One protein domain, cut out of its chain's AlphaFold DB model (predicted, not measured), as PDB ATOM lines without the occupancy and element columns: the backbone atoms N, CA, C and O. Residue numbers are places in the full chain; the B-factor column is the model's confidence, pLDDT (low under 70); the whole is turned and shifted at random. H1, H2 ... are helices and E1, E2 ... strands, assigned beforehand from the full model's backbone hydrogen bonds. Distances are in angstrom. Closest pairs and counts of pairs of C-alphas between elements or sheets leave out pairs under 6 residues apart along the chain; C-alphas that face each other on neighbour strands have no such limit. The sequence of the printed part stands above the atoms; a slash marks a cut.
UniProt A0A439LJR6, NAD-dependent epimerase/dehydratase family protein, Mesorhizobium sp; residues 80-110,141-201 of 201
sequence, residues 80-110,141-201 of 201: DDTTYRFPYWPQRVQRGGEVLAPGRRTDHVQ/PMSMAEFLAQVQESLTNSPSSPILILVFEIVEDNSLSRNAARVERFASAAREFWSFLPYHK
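AT A GLANCE: This is residues 80 to 110 and 141 to 201 of the 201 residues of the protein "NAD-dependent epimerase/dehydratase family protein" of Mesorhizobium sp (UniProt A0A439LJR6). A short two-strand ribbon, E1 and E2, sits at one end of H2, and H1 packs on H2; the long helix H4 runs from the small H3, far out, back to H1. The 92 printed residues hold, in order, H1, E1, E2, H2, H3 and H4: mostly helix, the sheet antiparallel. It is compact, radius of gyration of the C-alphas 14.0 A, spanning 40 by 31 by 28 A.

IN THESE COORDINATES: E1 is residues 108 to 110, E2 141 to 143, H2 144 to 155 (17.0 A), H1 88 to 94, H3 174 to 178 and H4 180 to 196 (24.7 A). C-alpha 88 is at (20.383, 42.655, -33.920), C-alpha 196 at (26.850, 42.821, -31.337).

HOW THE PARTS SIT: E1 and E2 are antiparallel, N 109 and O 142 2.8 A apart, within hydrogen-bond range. H1 and H2 touch, closest C-alphas Pro 90 and Val 151, 5.9 A, at a steep tilt of 58 degrees, the same way. H1 and H4 are close but not clearly touching, closest C-alphas Tyr 88 and Phe 196, 7.0 A. H3 and H4 only just touch, only at the corner, with 3 pairs of C-alphas within 8 A, the closest Leu 176 and Val 183, 6.2 A. H2 and H4 are apart. Every O i to N i+4 pair is within hydrogen-bond range in H1, H2 and H4; in H3 0 of 1 is, and 1 of 2 O i to N i+3 pairs.

THE WHOLE: The farthest C-alphas, Asp 80 and Arg 178, are 43.0 A apart. Residues 111 to 140 are not printed; C-alphas 110 and 141 are 8.0 A apart. H1 to E1 and H2 to H3 are long links. Mean pLDDT of the printed part is 70.2; residues 156 to 187, 189 to 190 and 193 to 201 are under 70.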
ATOM      1  N   ASP A  80      13.239  35.173 -25.319       86.62
ATOM      2  CA  ASP A  80      14.393  34.573 -24.633       86.62
ATOM      3  C   ASP A  80      15.553  34.089 -25.532       86.62
ATOM      4  O   ASP A  80      16.453  33.393 -25.058       86.62
ATOM      5  N   ASP A  81      15.615  34.499 -26.807       86.50
ATOM      6  CA  ASP A  81      16.798  34.268 -27.652       86.50
ATOM      7  C   ASP A  81      18.025  35.034 -27.120       86.50
ATOM      8  O   ASP A  81      18.235  36.220 -27.392       86.50
ATOM      9  N   THR A  82      18.893  34.324 -26.398       82.69
ATOM     10  CA  THR A  82      20.143  34.866 -25.847       82.69
ATOM     11  C   THR A  82      21.277  34.942 -26.867       82.69
ATOM     12  O   THR A  82      22.384  35.354 -26.517       82.69
ATOM     13  N   THR A  83      21.069  34.507 -28.113       81.19
ATOM     14  CA  THR A  83      22.118  34.529 -29.142       81.19
ATOM     15  C   THR A  83      22.278  35.900 -29.792       81.19
ATOM     16  O   THR A  83      23.296  36.141 -30.438       81.19
ATOM     17  N   TYR A  84      21.293  36.791 -29.620       77.31
ATOM     18  CA  TYR A  84      21.252  38.162 -30.146       77.31
ATOM     19  C   TYR A  84      21.351  38.297 -31.675       77.31
ATOM     20  O   TYR A  84      21.390  39.418 -32.181       77.31
ATOM     21  N   ARG A  85      21.332  37.200 -32.447       82.81
ATOM     22  CA  ARG A  85      21.540  37.285 -33.908       82.81
ATOM     23  C   ARG A  85      20.263  37.672 -34.667       82.81
ATOM     24  O   ARG A  85      20.384  38.283 -35.723       82.81
ATOM     25  N   PHE A  86      19.066  37.421 -34.120       88.62
ATOM     26  CA  PHE A  86      17.830  38.031 -34.634       88.62
ATOM     27  C   PHE A  86      17.546  39.423 -34.039       88.62
ATOM     28  O   PHE A  86      17.333  40.344 -34.829       88.62
ATOM     29  N   PRO A  87      17.625  39.646 -32.704       87.94
ATOM     30  CA  PRO A  87      17.428  40.974 -32.104       87.94
ATOM     31  C   PRO A  87      18.346  42.079 -32.644       87.94
ATOM     32  O   PRO A  87      17.970  43.251 -32.595       87.94
ATOM     33  N   TYR A  88      19.511  41.724 -33.201       86.75
ATOM     34  CA  TYR A  88      20.383  42.655 -33.920       86.75
ATOM     35  C   TYR A  88      19.624  43.482 -34.967       86.75
ATOM     36  O   TYR A  88      19.802  44.695 -35.020       86.75
ATOM     37  N   TRP A  89      18.758  42.863 -35.775       89.88
ATOM     38  CA  TRP A  89      18.093  43.536 -36.894       89.88
ATOM     39  C   TRP A  89      17.181  44.688 -36.462       89.88
ATOM     40  O   TRP A  89      17.451  45.817 -36.874       89.88
ATOM     41  N   PRO A  90      16.155  44.483 -35.611       88.88
ATOM     42  CA  PRO A  90      15.306  45.584 -35.167       88.88
ATOM     43  C   PRO A  90      16.094  46.641 -34.387       88.88
ATOM     44  O   PRO A  90      15.901  47.831 -34.622       88.88
ATOM     45  N   GLN A  91      17.044  46.247 -33.529       88.12
ATOM     46  CA  GLN A  91      17.872  47.205 -32.785       88.12
ATOM     47  C   GLN A  91      18.747  48.049 -33.717       88.12
ATOM     48  O   GLN A  91      18.893  49.257 -33.518       88.12
ATOM     49  N   ARG A  92      19.333  47.433 -34.749       85.81
ATOM     50  CA  ARG A  92      20.200  48.129 -35.697       85.81
ATOM     51  C   ARG A  92      19.416  49.040 -36.626       85.81
ATOM     52  O   ARG A  92      19.870  50.150 -36.896       85.81
ATOM     53  N   VAL A  93      18.264  48.584 -37.107       86.12
ATOM     54  CA  VAL A  93      17.370  49.372 -37.961       86.12
ATOM     55  C   VAL A  93      16.816  50.563 -37.173       86.12
ATOM     56  O   VAL A  93      16.851  51.680 -37.675       86.12
ATOM     57  N   GLN A  94      16.440  50.391 -35.901       85.19
ATOM     58  CA  GLN A  94      15.956  51.492 -35.056       85.19
ATOM     59  C   GLN A  94      16.970  52.640 -34.894       85.19
ATOM     60  O   GLN A  94      16.574  53.800 -34.796       85.19
ATOM     61  N   ARG A  95      18.278  52.348 -34.901       85.00
ATOM     62  CA  ARG A  95      19.341  53.375 -34.865       85.00
ATOM     63  C   ARG A  95      19.408  54.235 -36.133       85.00
ATOM     64  O   ARG A  95      20.042  55.287 -36.113       85.00
ATOM     65  N   GLY A  96      18.778  53.803 -37.225       79.50
ATOM     66  CA  GLY A  96      18.819  54.470 -38.521       79.50
ATOM     67  C   GLY A  96      20.192  54.419 -39.202       79.50
ATOM     68  O   GLY A  96      21.088  53.663 -38.816       79.50
ATOM     69  N   GLY A  97      20.358  55.222 -40.254       79.69
ATOM     70  CA  GLY A  97      21.587  55.257 -41.052       79.69
ATOM     71  C   GLY A  97      21.760  54.046 -41.977       79.69
ATOM     72  O   GLY A  97      20.795  53.373 -42.327       79.69
ATOM     73  N   GLU A  98      22.999  53.796 -42.403       77.81
ATOM     74  CA  GLU A  98      23.338  52.699 -43.320       77.81
ATOM     75  C   GLU A  98      23.472  51.375 -42.553       77.81
ATOM     76  O   GLU A  98      24.222  51.314 -41.582       77.81
ATOM     77  N   VAL A  99      22.772  50.318 -42.979       77.25
ATOM     78  CA  VAL A  99      22.817  48.977 -42.357       77.25
ATOM     79  C   VAL A  99      23.516  47.993 -43.289       77.25
ATOM     80  O   VAL A  99      23.059  47.816 -44.415       77.25
ATOM     81  N   LEU A 100      24.571  47.314 -42.819       78.19
ATOM     82  CA  LEU A 100      25.144  46.171 -43.538       78.19
ATOM     83  C   LEU A 100      24.273  44.932 -43.348       78.19
ATOM     84  O   LEU A 100      23.965  44.550 -42.217       78.19
ATOM     85  N   ALA A 101      23.947  44.279 -44.460       82.69
ATOM     86  CA  ALA A 101      23.276  42.989 -44.484       82.69
ATOM     87  C   ALA A 101      24.102  41.976 -45.293       82.69
ATOM     88  O   ALA A 101      24.711  42.375 -46.287       82.69
ATOM     89  N   PRO A 102      24.159  40.699 -44.876       79.94
ATOM     90  CA  PRO A 102      24.912  39.674 -45.581       79.94
ATOM     91  C   PRO A 102      24.207  39.251 -46.874       79.94
ATOM     92  O   PRO A 102      22.979  39.269 -46.964       79.94
ATOM     93  N   GLY A 103      24.999  38.789 -47.842       83.50
ATOM     94  CA  GLY A 103      24.498  38.248 -49.103       83.50
ATOM     95  C   GLY A 103      23.929  39.307 -50.051       83.50
ATOM     96  O   GLY A 103      24.203  40.503 -49.950       83.50
ATOM     97  N   ARG A 104      23.154  38.847 -51.029       84.75
ATOM     98  CA  ARG A 104      22.470  39.679 -52.022       84.75
ATOM     99  C   ARG A 104      21.084  40.063 -51.525       84.75
ATOM    100  O   ARG A 104      20.444  39.340 -50.769       84.75
ATOM    101  N   ARG A 105      20.552  41.159 -52.067       86.00
ATOM    102  CA  ARG A 105      19.175  41.625 -51.804       86.00
ATOM    103  C   ARG A 105      18.115  40.548 -52.040       86.00
ATOM    104  O   ARG A 105      17.097  40.552 -51.361       86.00
ATOM    105  N   THR A 106      18.365  39.662 -53.000       89.69
ATOM    106  CA  THR A 106      17.470  38.583 -53.427       89.69
ATOM    107  C   THR A 106      17.733  37.253 -52.725       89.69
ATOM    108  O   THR A 106      17.010  36.296 -52.986       89.69
ATOM    109  N   ASP A 107      18.774  37.147 -51.891       88.75
ATOM    110  CA  ASP A 107      19.022  35.910 -51.153       88.75
ATOM    111  C   ASP A 107      17.900  35.693 -50.134       88.75
ATOM    112  O   ASP A 107      17.412  36.643 -49.517       88.75
ATOM    113  N   HIS A 108      17.463  34.442 -49.992       90.94
ATOM    114  CA  HIS A 108      16.374  34.108 -49.085       90.94
ATOM    115  C   HIS A 108      16.836  34.125 -47.629       90.94
ATOM    116  O   HIS A 108      17.903  33.610 -47.290       90.94
ATOM    117  N   VAL A 109      15.978  34.656 -46.768       91.56
ATOM    118  CA  VAL A 109      16.113  34.605 -45.316       91.56
ATOM    119  C   VAL A 109      15.171  33.526 -44.795       91.56
ATOM    120  O   VAL A 109      13.997  33.498 -45.157       91.56
ATOM    121  N   GLN A 110      15.689  32.628 -43.952       92.88
ATOM    122  CA  GLN A 110      14.897  31.561 -43.342       92.88
ATOM    123  C   GLN A 110      15.124  31.492 -41.833       92.88
ATOM    124  O   GLN A 110      16.261  31.412 -41.362       92.88
ATOM    125  N   PRO A 141       8.645  32.340 -49.449       91.69
ATOM    126  CA  PRO A 141      10.010  32.830 -49.601       91.69
ATOM    127  C   PRO A 141      10.099  34.335 -49.341       91.69
ATOM    128  O   PRO A 141       9.321  35.105 -49.896       91.69
ATOM    129  N   MET A 142      11.056  34.725 -48.503       93.44
ATOM    130  CA  MET A 142      11.322  36.111 -48.134       93.44
ATOM    131  C   MET A 142      12.764  36.435 -48.496       93.44
ATOM    132  O   MET A 142      13.692  35.763 -48.043       93.44
ATOM    133  N   SER A 143      12.961  37.452 -49.322       93.19
ATOM    134  CA  SER A 143      14.284  37.969 -49.654       93.19
ATOM    135  C   SER A 143      14.861  38.819 -48.519       93.19
ATOM    136  O   SER A 143      14.131  39.364 -47.691       93.19
ATOM    137  N   MET A 144      16.182  38.998 -48.502       90.62
ATOM    138  CA  MET A 144      16.857  39.895 -47.559       90.62
ATOM    139  C   MET A 144      16.317  41.332 -47.633       90.62
ATOM    140  O   MET A 144      16.169  41.994 -46.607       90.62
ATOM    141  N   ALA A 145      15.990  41.823 -48.832       88.88
ATOM    142  CA  ALA A 145      15.399  43.150 -48.995       88.88
ATOM    143  C   ALA A 145      14.004  43.253 -48.354       88.88
ATOM    144  O   ALA A 145      13.739  44.217 -47.638       88.88
ATOM    145  N   GLU A 146      13.137  42.262 -48.578       92.44
ATOM    146  CA  GLU A 146      11.798  42.212 -47.971       92.44
ATOM    147  C   GLU A 146      11.874  42.062 -46.453       92.44
ATOM    148  O   GLU A 146      11.156  42.754 -45.736       92.44
ATOM    149  N   PHE A 147      12.782  41.218 -45.957       92.31
ATOM    150  CA  PHE A 147      13.022  41.047 -44.528       92.31
ATOM    151  C   PHE A 147      13.356  42.381 -43.849       92.31
ATOM    152  O   PHE A 147      12.704  42.765 -42.880       92.31
ATOM    153  N   LEU A 148      14.329  43.130 -44.377       89.38
ATOM    154  CA  LEU A 148      14.733  44.416 -43.798       89.38
ATOM    155  C   LEU A 148      13.625  45.473 -43.889       89.38
ATOM    156  O   LEU A 148      13.471  46.267 -42.960       89.38
ATOM    157  N   ALA A 149      12.846  45.472 -44.974       88.56
ATOM    158  CA  ALA A 149      11.688  46.348 -45.114       88.56
ATOM    159  C   ALA A 149      10.619  46.048 -44.050       88.56
ATOM    160  O   ALA A 149      10.135  46.974 -43.404       88.56
ATOM    161  N   GLN A 150      10.319  44.770 -43.793       90.81
ATOM    162  CA  GLN A 150       9.370  44.370 -42.746       90.81
ATOM    163  C   GLN A 150       9.885  44.676 -41.338       90.81
ATOM    164  O   GLN A 150       9.115  45.113 -40.484       90.81
ATOM    165  N   VAL A 151      11.189  44.508 -41.083       90.44
ATOM    166  CA  VAL A 151      11.797  44.941 -39.816       90.44
ATOM    167  C   VAL A 151      11.589  46.442 -39.627       90.44
ATOM    168  O   VAL A 151      11.146  46.857 -38.560       90.44
ATOM    169  N   GLN A 152      11.852  47.258 -40.650       86.25
ATOM    170  CA  GLN A 152      11.622  48.700 -40.583       86.25
ATOM    171  C   GLN A 152      10.145  49.034 -40.338       86.25
ATOM    172  O   GLN A 152       9.853  49.814 -39.437       86.25
ATOM    173  N   GLU A 153       9.223  48.427 -41.083       87.19
ATOM    174  CA  GLU A 153       7.778  48.637 -40.928       87.19
ATOM    175  C   GLU A 153       7.274  48.242 -39.531       87.19
ATOM    176  O   GLU A 153       6.469  48.946 -38.928       87.19
ATOM    177  N   SER A 154       7.809  47.168 -38.944       87.81
ATOM    178  CA  SER A 154       7.448  46.770 -37.577       87.81
ATOM    179  C   SER A 154       7.842  47.811 -36.516       87.81
ATOM    180  O   SER A 154       7.258  47.845 -35.432       87.81
ATOM    181  N   LEU A 155       8.806  48.687 -36.830       83.38
ATOM    182  CA  LEU A 155       9.298  49.747 -35.948       83.38
ATOM    183  C   LEU A 155       8.568  51.086 -36.148       83.38
ATOM    184  O   LEU A 155       8.591  51.917 -35.238       83.38
ATOM    185  N   THR A 156       7.901  51.319 -37.287       63.84
ATOM    186  CA  THR A 156       7.303  52.625 -37.649       63.84
ATOM    187  C   THR A 156       6.007  52.977 -36.914       63.84
ATOM    188  O   THR A 156       5.479  54.071 -37.106       63.84
ATOM    189  N   ASN A 157       5.557  52.153 -35.959       54.84
ATOM    190  CA  ASN A 157       4.684  52.623 -34.868       54.84
ATOM    191  C   ASN A 157       5.418  53.572 -33.886       54.84
ATOM    192  O   ASN A 157       4.836  54.032 -32.906       54.84
ATOM    193  N   SER A 158       6.692  53.886 -34.142       51.50
ATOM    194  CA  SER A 158       7.458  54.988 -33.554       51.50
ATOM    195  C   SER A 158       8.034  55.875 -34.673       51.50
ATOM    196  O   SER A 158       8.470  55.347 -35.696       51.50
ATOM    197  N   PRO A 159       8.060  57.214 -34.530       44.19
ATOM    198  CA  PRO A 159       8.556  58.111 -35.572       44.19
ATOM    199  C   PRO A 159      10.074  57.951 -35.733       44.19
ATOM    200  O   PRO A 159      10.851  58.529 -34.978       44.19
ATOM    201  N   SER A 160      10.515  57.157 -36.708       50.72
ATOM    202  CA  SER A 160      11.934  56.987 -37.040       50.72
ATOM    203  C   SER A 160      12.252  57.550 -38.425       50.72
ATOM    204  O   SER A 160      11.551  57.266 -39.396       50.72
ATOM    205  N   SER A 161      13.323  58.345 -38.498       46.84
ATOM    206  CA  SER A 161      13.902  58.936 -39.712       46.84
ATOM    207  C   SER A 161      14.071  57.923 -40.859       46.84
ATOM    208  O   SER A 161      14.302  56.742 -40.594       46.84
ATOM    209  N   PRO A 162      14.017  58.357 -42.134       49.66
ATOM    210  CA  PRO A 162      14.196  57.468 -43.280       49.66
ATOM    211  C   PRO A 162      15.543  56.732 -43.214       49.66
ATOM    212  O   PRO A 162      16.591  57.340 -42.994       49.66
ATOM    213  N   ILE A 163      15.502  55.413 -43.405       52.34
ATOM    214  CA  ILE A 163      16.665  54.521 -43.328       52.34
ATOM    215  C   ILE A 163      17.145  54.218 -44.744       52.34
ATOM    216  O   ILE A 163      16.370  53.774 -45.590       52.34
ATOM    217  N   LEU A 164      18.435  54.434 -45.003       48.91
ATOM    218  CA  LEU A 164      19.071  54.029 -46.252       48.91
ATOM    219  C   LEU A 164      19.628  52.612 -46.080       48.91
ATOM    220  O   LEU A 164      20.690  52.411 -45.495       48.91
ATOM    221  N   ILE A 165      18.923  51.609 -46.598       53.31
ATOM    222  CA  ILE A 165      19.399  50.224 -46.555       53.31
ATOM    223  C   ILE A 165      20.437  50.017 -47.668       53.31
ATOM    224  O   ILE A 165      20.107  49.821 -48.847       53.31
ATOM    225  N   LEU A 166      21.716  50.035 -47.291       50.31
ATOM    226  CA  LEU A 166      22.803  49.574 -48.146       50.31
ATOM    227  C   LEU A 166      23.021  48.077 -47.929       50.31
ATOM    228  O   LEU A 166      23.873  47.663 -47.153       50.31
ATOM    229  N   VAL A 167      22.282  47.243 -48.662       50.25
ATOM    230  CA  VAL A 167      22.685  45.839 -48.805       50.25
ATOM    231  C   VAL A 167      23.979  45.819 -49.612       50.25
ATOM    232  O   VAL A 167      23.968  46.149 -50.802       50.25
ATOM    233  N   PHE A 168      25.086  45.499 -48.950       46.31
ATOM    234  CA  PHE A 168      26.344  45.227 -49.621       46.31
ATOM    235  C   PHE A 168      26.355  43.758 -49.990       46.31
ATOM    236  O   PHE A 168      26.218  42.891 -49.136       46.31
ATOM    237  N   GLU A 169      26.584  43.491 -51.265       40.53
ATOM    238  CA  GLU A 169      27.114  42.200 -51.649       40.53
ATOM    239  C   GLU A 169      28.497  42.100 -50.989       40.53
ATOM    240  O   GLU A 169      29.379  42.923 -51.263       40.53
ATOM    241  N   ILE A 170      28.690  41.146 -50.071       42.47
ATOM    242  CA  ILE A 170      30.043  40.695 -49.732       42.47
ATOM    243  C   ILE A 170      30.504  39.926 -50.963       42.47
ATOM    244  O   ILE A 170      30.417  38.704 -51.031       42.47
ATOM    245  N   VAL A 171      30.894  40.663 -51.996       36.06
ATOM    246  CA  VAL A 171      31.636  40.072 -53.091       36.06
ATOM    247  C   VAL A 171      33.009  39.761 -52.501       36.06
ATOM    248  O   VAL A 171      33.634  40.645 -51.912       36.06
ATOM    249  N   GLU A 172      33.521  38.547 -52.690       37.81
ATOM    250  CA  GLU A 172      34.966  38.264 -52.618       37.81
ATOM    251  C   GLU A 172      35.722  39.002 -53.750       37.81
ATOM    252  O   GLU A 172      36.629  38.474 -54.386       37.81
ATOM    253  N   ASP A 173      35.317  40.231 -54.063       36.62
ATOM    254  CA  ASP A 173      35.899  41.049 -55.099       36.62
ATOM    255  C   ASP A 173      36.866  42.031 -54.447       36.62
ATOM    256  O   ASP A 173      36.501  42.947 -53.704       36.62
ATOM    257  N   ASN A 174      38.137  41.846 -54.792       42.03
ATOM    258  CA  ASN A 174      39.241  42.760 -54.514       42.03
ATOM    259  C   ASN A 174      39.002  44.196 -55.053       42.03
ATOM    260  O   ASN A 174      39.853  45.074 -54.873       42.03
ATOM    261  N   SER A 175      37.864  44.483 -55.695       42.56
ATOM    262  CA  SER A 175      37.456  45.815 -56.158       42.56
ATOM    263  C   SER A 175      37.051  46.801 -55.055       42.56
ATOM    264  O   SER A 175      37.014  48.008 -55.327       42.56
ATOM    265  N   LEU A 176      36.850  46.354 -53.802       47.91
ATOM    266  CA  LEU A 176      36.684  47.254 -52.642       47.91
ATOM    267  C   LEU A 176      37.826  48.286 -52.548       47.91
ATOM    268  O   LEU A 176      37.610  49.410 -52.106       47.91
ATOM    269  N   SER A 177      39.010  47.955 -53.070       47.53
ATOM    270  CA  SER A 177      40.206  48.806 -53.108       47.53
ATOM    271  C   SER A 177      40.070  50.154 -53.841       47.53
ATOM    272  O   SER A 177      40.934  51.012 -53.667       47.53
ATOM    273  N   ARG A 178      39.023  50.400 -54.646       48.09
ATOM    274  CA  ARG A 178      38.953  51.607 -55.503       48.09
ATOM    275  C   ARG A 178      38.258  52.830 -54.894       48.09
ATOM    276  O   ARG A 178      38.300  53.895 -55.503       48.09
ATOM    277  N   ASN A 179      37.641  52.734 -53.714       58.19
ATOM    278  CA  ASN A 179      37.019  53.892 -53.060       58.19
ATOM    279  C   ASN A 179      37.209  53.850 -51.537       58.19
ATOM    280  O   ASN A 179      36.455  53.186 -50.827       58.19
ATOM    281  N   ALA A 180      38.197  54.598 -51.039       59.03
ATOM    282  CA  ALA A 180      38.576  54.637 -49.625       59.03
ATOM    283  C   ALA A 180      37.410  54.990 -48.683       59.03
ATOM    284  O   ALA A 180      37.288  54.402 -47.612       59.03
ATOM    285  N   ALA A 181      36.496  55.875 -49.098       61.78
ATOM    286  CA  ALA A 181      35.320  56.219 -48.296       61.78
ATOM    287  C   ALA A 181      34.340  55.040 -48.167       61.78
ATOM    288  O   ALA A 181      33.692  54.875 -47.137       61.78
ATOM    289  N   ARG A 182      34.242  54.196 -49.201       58.88
ATOM    290  CA  ARG A 182      33.395  52.996 -49.199       58.88
ATOM    291  C   ARG A 182      34.012  51.869 -48.367       58.88
ATOM    292  O   ARG A 182      33.278  51.185 -47.660       58.88
ATOM    293  N   VAL A 183      35.340  51.726 -48.400       63.75
ATOM    294  CA  VAL A 183      36.088  50.794 -47.536       63.75
ATOM    295  C   VAL A 183      35.939  51.170 -46.069       63.75
ATOM    296  O   VAL A 183      35.615  50.307 -45.261       63.75
ATOM    297  N   GLU A 184      36.107  52.446 -45.718       69.56
ATOM    298  CA  GLU A 184      36.006  52.879 -44.319       69.56
ATOM    299  C   GLU A 184      34.577  52.727 -43.780       69.56
ATOM    300  O   GLU A 184      34.385  52.277 -42.651       69.56
ATOM    301  N   ARG A 185      33.557  53.012 -44.603       66.31
ATOM    302  CA  ARG A 185      32.151  52.748 -44.252       66.31
ATOM    303  C   ARG A 185      31.884  51.264 -44.018       66.31
ATOM    304  O   ARG A 185      31.265  50.911 -43.017       66.31
ATOM    305  N   PHE A 186      32.389  50.398 -44.898       64.44
ATOM    306  CA  PHE A 186      32.281  48.950 -44.729       64.44
ATOM    307  C   PHE A 186      32.996  48.479 -43.456       64.44
ATOM    308  O   PHE A 186      32.407  47.761 -42.654       64.44
ATOM    309  N   ALA A 187      34.228  48.934 -43.214       67.12
ATOM    310  CA  ALA A 187      34.996  48.588 -42.022       67.12
ATOM    311  C   ALA A 187      34.315  49.075 -40.732       67.12
ATOM    312  O   ALA A 187      34.264  48.347 -39.743       67.12
ATOM    313  N   SER A 188      33.759  50.289 -40.734       70.31
ATOM    314  CA  SER A 188      33.002  50.842 -39.609       70.31
ATOM    315  C   SER A 188      31.767  50.005 -39.288       70.31
ATOM    316  O   SER A 188      31.601  49.591 -38.142       70.31
ATOM    317  N   ALA A 189      30.946  49.690 -40.287       65.38
ATOM    318  CA  ALA A 189      29.727  48.937 -40.049       65.38
ATOM    319  C   ALA A 189      29.985  47.436 -39.811       65.38
ATOM    320  O   ALA A 189      29.239  46.801 -39.068       65.38
ATOM    321  N   ALA A 190      31.083  46.871 -40.331       66.19
ATOM    322  CA  ALA A 190      31.541  45.537 -39.955       66.19
ATOM    323  C   ALA A 190      31.972  45.506 -38.481       66.19
ATOM    324  O   ALA A 190      31.531  44.632 -37.743       66.19
ATOM    325  N   ARG A 191      32.770  46.483 -38.018       72.25
ATOM    326  CA  ARG A 191      33.132  46.619 -36.591       72.25
ATOM    327  C   ARG A 191      31.890  46.721 -35.701       72.25
ATOM    328  O   ARG A 191      31.851  46.083 -34.653       72.25
ATOM    329  N   GLU A 192      30.870  47.467 -36.133       71.06
ATOM    330  CA  GLU A 192      29.583  47.529 -35.431       71.06
ATOM    331  C   GLU A 192      28.900  46.151 -35.384       71.06
ATOM    332  O   GLU A 192      28.590  45.680 -34.293       71.06
ATOM    333  N   PHE A 193      28.725  45.473 -36.523       64.44
ATOM    334  CA  PHE A 193      28.115  44.136 -36.594       64.44
ATOM    335  C   PHE A 193      28.816  43.128 -35.671       64.44
ATOM    336  O   PHE A 193      28.163  42.443 -34.883       64.44
ATOM    337  N   TRP A 194      30.150  43.082 -35.704       63.22
ATOM    338  CA  TRP A 194      30.932  42.177 -34.859       63.22
ATOM    339  C   TRP A 194      30.814  42.509 -33.366       63.22
ATOM    340  O   TRP A 194      30.810  41.592 -32.550       63.22
ATOM    341  N   SER A 195      30.638  43.781 -32.991       66.94
ATOM    342  CA  SER A 195      30.451  44.180 -31.584       66.94
ATOM    343  C   SER A 195      29.136  43.689 -30.960       66.94
ATOM    344  O   SER A 195      29.033  43.606 -29.737       66.94
ATOM    345  N   PHE A 196      28.141  43.349 -31.784       60.56
ATOM    346  CA  PHE A 196      26.850  42.821 -31.337       60.56
ATOM    347  C   PHE A 196      26.840  41.306 -31.134       60.56
ATOM    348  O   PHE A 196      25.961  40.792 -30.443       60.56
ATOM    349  N   LEU A 197      27.783  40.578 -31.736       56.66
ATOM    350  CA  LEU A 197      27.835  39.132 -31.589       56.66
ATOM    351  C   LEU A 197      28.493  38.774 -30.246       56.66
ATOM    352  O   LEU A 197      29.596  39.242 -29.960       56.66
ATOM    353  N   PRO A 198      27.874  37.903 -29.427       50.19
ATOM    354  CA  PRO A 198      28.338  37.599 -28.069       50.19
ATOM    355  C   PRO A 198      29.704  36.887 -27.997       50.19
ATOM    356  O   PRO A 198      30.189  36.613 -26.905       50.19
ATOM    357  N   TYR A 199      30.340  36.603 -29.135       47.12
ATOM    358  CA  TYR A 199      31.592  35.850 -29.240       47.12
ATOM    359  C   TYR A 199      32.863  36.725 -29.255       47.12
ATOM    360  O   TYR A 199      33.946  36.207 -29.514       47.12
ATOM    361  N   HIS A 200      32.753  38.032 -28.982       40.09
ATOM    362  CA  HIS A 200      33.884  38.976 -28.971       40.09
ATOM    363  C   HIS A 200      34.157  39.652 -27.608       40.09
ATOM    364  O   HIS A 200      34.738  40.737 -27.572       40.09
ATOM    365  N   LYS A 201      33.778  39.023 -26.487       34.38
ATOM    366  CA  LYS A 201      34.301  39.374 -25.154       34.38
ATOM    367  C   LYS A 201      35.206  38.280 -24.615       34.38
ATOM    368  O   LYS A 201      34.853  37.098 -24.814       34.38
TER     369      LYS A 201